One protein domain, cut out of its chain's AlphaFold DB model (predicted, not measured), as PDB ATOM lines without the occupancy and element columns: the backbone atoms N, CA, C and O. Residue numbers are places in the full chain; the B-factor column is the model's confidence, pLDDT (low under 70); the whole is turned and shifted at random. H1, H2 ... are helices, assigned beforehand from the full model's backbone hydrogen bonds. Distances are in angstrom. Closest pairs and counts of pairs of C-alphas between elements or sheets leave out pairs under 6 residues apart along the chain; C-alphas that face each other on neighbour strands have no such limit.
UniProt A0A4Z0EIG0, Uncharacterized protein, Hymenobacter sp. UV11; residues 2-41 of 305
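What this domain is: This is residues 2 to 41 of the 305 residues of an uncharacterized protein of Hymenobacter sp. UV11 (UniProt A0A4Z0EIG0). One long helix, H1, makes most of the length of a thin rod, and a short second helix, H2, turns off at its far end to make a corner, with a few residues without a named element at each end of the printed part. Residues 2 to 26, of which 7 to 26 belong to H1, stand free. The printed part has 40 residues with two named helices, H1 then H2, and no named strand; its class is all helix. It is extended, with a radius of gyration of the C-alphas of 16.3 A, and its C-alphas span 51 by 14 by 14 A.

Where its parts are: Start at C-alpha 2, at (215.194, 364.089, 234.131), and go through residues 2 to 6 to reach H1, residues 7 to 29. Find C-alpha 7 at (224.698, 354.502, 238.505); from there H1 runs 32.6 A to C-alpha 29 at (242.457, 367.945, 262.289). After Tyr 30 comes H2, residues 31 to 38, which is 10.4 A long and ends with C-alpha 38 at (252.878, 377.284, 255.718).

How they stand to each other: Look at Tyr 30, the one residue of the tight link from H1 to H2. Across it the lines of the two helices stand about perpendicular, at 80 degrees. H1 and H2 are close but not clearly touching, with 1 pair of C-alphas within 8 A: the closest C-alphas, those of Leu 27 and Phe 34, are 7.5 A apart. In the backbones of H1 and H2, every O i to N i+4 pair is within hydrogen-bond range.

The domain as a whole: The two C-alphas farthest apart are those of Leu 2 and Lys 41, the first and last printed residues, at 52.3 A. The printed part has no cut. In the B-factor column you will find a mean pLDDT of 87.1 for the printed part, with residues 2 to 3 and residue 41 under 70.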
ATOM      1  N   LEU A   2     214.132 364.343 233.155       53.00
ATOM      2  CA  LEU A   2     215.194 364.089 234.131       53.00
ATOM      3  C   LEU A   2     216.169 363.128 233.456       53.00
ATOM      4  O   LEU A   2     215.855 361.954 233.273       53.00
ATOM      5  N   SER A   3     217.274 363.688 232.968       56.50
ATOM      6  CA  SER A   3     218.327 362.964 232.264       56.50
ATOM      7  C   SER A   3     218.832 361.780 233.079       56.50
ATOM      8  O   SER A   3     218.941 361.846 234.300       56.50
ATOM      9  N   GLN A   4     219.143 360.713 232.347       70.38
ATOM     10  CA  GLN A   4     219.730 359.459 232.799       70.38
ATOM     11  C   GLN A   4     220.999 359.707 233.625       70.38
ATOM     12  O   GLN A   4     222.106 359.736 233.092       70.38
ATOM     13  N   TYR A   5     220.851 359.875 234.936       82.12
ATOM     14  CA  TYR A   5     221.975 359.721 235.845       82.12
ATOM     15  C   TYR A   5     222.313 358.235 235.871       82.12
ATOM     16  O   TYR A   5     221.534 357.409 236.348       82.12
ATOM     17  N   THR A   6     223.444 357.876 235.272       89.56
ATOM     18  CA  THR A   6     223.920 356.496 235.318       89.56
ATOM     19  C   THR A   6     224.407 356.191 236.733       89.56
ATOM     20  O   THR A   6     224.988 357.048 237.401       89.56
ATOM     21  N   TRP A   7     224.202 354.958 237.198       89.75
ATOM     22  CA  TRP A   7     224.698 354.502 238.505       89.75
ATOM     23  C   TRP A   7     226.211 354.725 238.678       89.75
ATOM     24  O   TRP A   7     226.669 355.032 239.776       89.75
ATOM     25  N   GLY A   8     226.981 354.663 237.584       91.12
ATOM     26  CA  GLY A   8     228.410 354.982 237.593       91.12
ATOM     27  C   GLY A   8     228.701 356.440 237.960       91.12
ATOM     28  O   GLY A   8     229.602 356.704 238.752       91.12
ATOM     29  N   GLN A   9     227.908 357.392 237.460       90.31
ATOM     30  CA  GLN A   9     228.071 358.810 237.792       90.31
ATOM     31  C   GLN A   9     227.750 359.092 239.267       90.31
ATOM     32  O   GLN A   9     228.433 359.897 239.896       90.31
ATOM     33  N   PHE A  10     226.761 358.395 239.837       91.25
ATOM     34  CA  PHE A  10     226.458 358.472 241.268       91.25
ATOM     35  C   PHE A  10     227.618 357.958 242.131       91.25
ATOM     36  O   PHE A  10     227.989 358.605 243.110       91.25
ATOM     37  N   PHE A  11     228.237 356.837 241.749       95.38
ATOM     38  CA  PHE A  11     229.385 356.294 242.479       95.38
ATOM     39  C   PHE A  11     230.588 357.242 242.440       95.38
ATOM     40  O   PHE A  11     231.168 357.545 243.481       95.38
ATOM     41  N   VAL A  12     230.922 357.773 241.259       95.81
ATOM     42  CA  VAL A  12     232.014 358.749 241.111       95.81
ATOM     43  C   VAL A  12     231.733 360.004 241.933       95.81
ATOM     44  O   VAL A  12     232.614 360.470 242.649       95.81
ATOM     45  N   PHE A  13     230.506 360.525 241.884       96.19
ATOM     46  CA  PHE A  13     230.113 361.678 242.692       96.19
ATOM     47  C   PHE A  13     230.272 361.402 244.192       96.19
ATOM     48  O   PHE A  13     230.871 362.202 244.906       96.19
ATOM     49  N   THR A  14     229.808 360.242 244.658       96.62
ATOM     50  CA  THR A  14     229.922 359.834 246.065       96.62
ATOM     51  C   THR A  14     231.385 359.714 246.493       96.62
ATOM     52  O   THR A  14     231.751 360.202 247.557       96.62
ATOM     53  N   LEU A  15     232.242 359.137 245.646       97.81
ATOM     54  CA  LEU A  15     233.678 359.019 245.904       97.81
ATOM     55  C   LEU A  15     234.352 360.394 245.979       97.81
ATOM     56  O   LEU A  15     235.136 360.636 246.891       97.81
ATOM     57  N   VAL A  16     234.018 361.319 245.074       97.88
ATOM     58  CA  VAL A  16     234.543 362.695 245.106       97.88
ATOM     59  C   VAL A  16     234.120 363.413 246.389       97.88
ATOM     60  O   VAL A  16     234.956 364.045 247.034       97.88
ATOM     61  N   VAL A  17     232.852 363.293 246.789       97.69
ATOM     62  CA  VAL A  17     232.354 363.873 248.046       97.69
ATOM     63  C   VAL A  17     233.070 363.264 249.250       97.69
ATOM     64  O   VAL A  17     233.461 363.999 250.153       97.69
ATOM     65  N   LEU A  18     233.304 361.951 249.249       98.00
ATOM     66  CA  LEU A  18     234.021 361.259 250.318       98.00
ATOM     67  C   LEU A  18     235.480 361.729 250.420       98.00
ATOM     68  O   LEU A  18     235.950 362.045 251.510       98.00
ATOM     69  N   VAL A  19     236.184 361.846 249.292       97.56
ATOM     70  CA  VAL A  19     237.556 362.379 249.259       97.56
ATOM     71  C   VAL A  19     237.591 363.817 249.773       97.56
ATOM     72  O   VAL A  19     238.439 364.142 250.602       97.56
ATOM     73  N   LEU A  20     236.661 364.673 249.337       97.69
ATOM     74  CA  LEU A  20     236.557 366.046 249.837       97.69
ATOM     75  C   LEU A  20     236.266 366.091 251.338       97.69
ATOM     76  O   LEU A  20     236.875 366.891 252.041       97.69
ATOM     77  N   TYR A  21     235.383 365.222 251.832       97.38
ATOM     78  CA  TYR A  21     235.082 365.105 253.254       97.38
ATOM     79  C   TYR A  21     236.343 364.780 254.058       97.38
ATOM     80  O   TYR A  21     236.687 365.523 254.975       97.38
ATOM     81  N   TYR A  22     237.088 363.741 253.672       96.69
ATOM     82  CA  TYR A  22     238.330 363.382 254.359       96.69
ATOM     83  C   TYR A  22     239.416 364.450 254.221       96.69
ATOM     84  O   TYR A  22     240.177 364.658 255.161       96.69
ATOM     85  N   LEU A  23     239.475 365.165 253.095       95.44
ATOM     86  CA  LEU A  23     240.410 366.274 252.915       95.44
ATOM     87  C   LEU A  23     240.070 367.426 253.864       95.44
ATOM     88  O   LEU A  23     240.960 367.927 254.539       95.44
ATOM     89  N   VAL A  24     238.797 367.811 253.979       95.69
ATOM     90  CA  VAL A  24     238.353 368.872 254.899       95.69
ATOM     91  C   VAL A  24     238.555 368.465 256.355       95.69
ATOM     92  O   VAL A  24     239.099 369.249 257.129       95.69
ATOM     93  N   VAL A  25     238.161 367.246 256.730       95.50
ATOM     94  CA  VAL A  25     238.354 366.723 258.091       95.50
ATOM     95  C   VAL A  25     239.839 366.626 258.417       95.50
ATOM     96  O   VAL A  25     240.259 367.097 259.468       95.50
ATOM     97  N   GLY A  26     240.652 366.105 257.496       91.56
ATOM     98  CA  GLY A  26     242.103 366.074 257.631       91.56
ATOM     99  C   GLY A  26     242.683 367.479 257.780       91.56
ATOM    100  O   GLY A  26     243.481 367.721 258.672       91.56
ATOM    101  N   LEU A  27     242.240 368.447 256.982       91.06
ATOM    102  CA  LEU A  27     242.732 369.821 257.062       91.06
ATOM    103  C   LEU A  27     242.274 370.530 258.345       91.06
ATOM    104  O   LEU A  27     243.012 371.365 258.856       91.06
ATOM    105  N   MET A  28     241.105 370.187 258.901       91.25
ATOM    106  CA  MET A  28     240.674 370.658 260.223       91.25
ATOM    107  C   MET A  28     241.469 370.006 261.356       91.25
ATOM    108  O   MET A  28     241.856 370.706 262.288       91.25
ATOM    109  N   TYR A  29     241.732 368.701 261.267       93.69
ATOM    110  CA  TYR A  29     242.457 367.945 262.289       93.69
ATOM    111  C   TYR A  29     243.948 368.305 262.313       93.69
ATOM    112  O   TYR A  29     244.509 368.590 263.363       93.69
ATOM    113  N   TYR A  30     244.572 368.399 261.139       88.19
ATOM    114  CA  TYR A  30     245.976 368.777 260.954       88.19
ATOM    115  C   TYR A  30     246.158 370.279 260.713       88.19
ATOM    116  O   TYR A  30     247.186 370.710 260.185       88.19
ATOM    117  N   ARG A  31     245.164 371.104 261.063       87.00
ATOM    118  CA  ARG A  31     245.186 372.549 260.801       87.00
ATOM    119  C   ARG A  31     246.424 373.214 261.396       87.00
ATOM    120  O   ARG A  31     247.028 374.073 260.750       87.00
ATOM    121  N   ASP A  32     246.794 372.822 262.610       80.12
ATOM    122  CA  ASP A  32     247.920 373.417 263.324       80.12
ATOM    123  C   ASP A  32     249.254 373.053 262.667       80.12
ATOM    124  O   ASP A  32     250.070 373.949 262.419       80.12
ATOM    125  N   ASP A  33     249.418 371.796 262.251       80.94
ATOM    126  CA  ASP A  33     250.599 371.309 261.532       80.94
ATOM    127  C   ASP A  33     250.723 371.926 260.133       80.94
ATOM    128  O   ASP A  33     251.801 372.387 259.743       80.94
ATOM    129  N   PHE A  34     249.612 372.042 259.399       79.44
ATOM    130  CA  PHE A  34     249.582 372.742 258.113       79.44
ATOM    131  C   PHE A  34     249.923 374.224 258.274       79.44
ATOM    132  O   PHE A  34     250.679 374.779 257.474       79.44
ATOM    133  N   SER A  35     249.413 374.876 259.322       80.44
ATOM    134  CA  SER A  35     249.721 376.282 259.594       80.44
ATOM    135  C   SER A  35     251.189 376.490 259.978       80.44
ATOM    136  O   SER A  35     251.776 377.516 259.623       80.44
ATOM    137  N   ALA A  36     251.802 375.521 260.668       78.06
ATOM    138  CA  ALA A  36     253.223 375.531 260.993       78.06
ATOM    139  C   ALA A  36     254.080 375.354 259.729       78.06
ATOM    140  O   ALA A  36     255.026 376.123 259.525       78.06
ATOM    141  N   PHE A  37     253.683 374.436 258.843       77.06
ATOM    142  CA  PHE A  37     254.327 374.198 257.550       77.06
ATOM    143  C   PHE A  37     254.263 375.431 256.632       77.06
ATOM    144  O   PHE A  37     255.289 375.879 256.120       77.06
ATOM    145  N   LEU A  38     253.087 376.056 256.504       80.94
ATOM    146  CA  LEU A  38     252.878 377.284 255.718       80.94
ATOM    147  C   LEU A  38     253.666 378.487 256.258       80.94
ATOM    148  O   LEU A  38     254.083 379.351 255.490       80.94
ATOM    149  N   LYS A  39     253.904 378.549 257.574       84.38
ATOM    150  CA  LYS A  39     254.710 379.606 258.210       84.38
ATOM    151  C   LYS A  39     256.220 379.361 258.110       84.38
ATOM    152  O   LYS A  39     256.989 380.110 258.712       84.38
ATOM    153  N   GLY A  40     256.658 378.309 257.412       73.06
ATOM    154  CA  GLY A  40     258.072 377.938 257.315       73.06
ATOM    155  C   GLY A  40     258.687 377.542 258.661       73.06
ATOM    156  O   GLY A  40     259.911 377.449 258.783       73.06
ATOM    157  N   LYS A  41     257.862 377.303 259.690       60.81
ATOM    158  CA  LYS A  41     258.329 376.746 260.955       60.81
ATOM    159  C   LYS A  41     258.493 375.253 260.739       60.81
ATOM    160  O   LYS A  41     257.519 374.514 260.661       60.81
TER     161      LYS A  41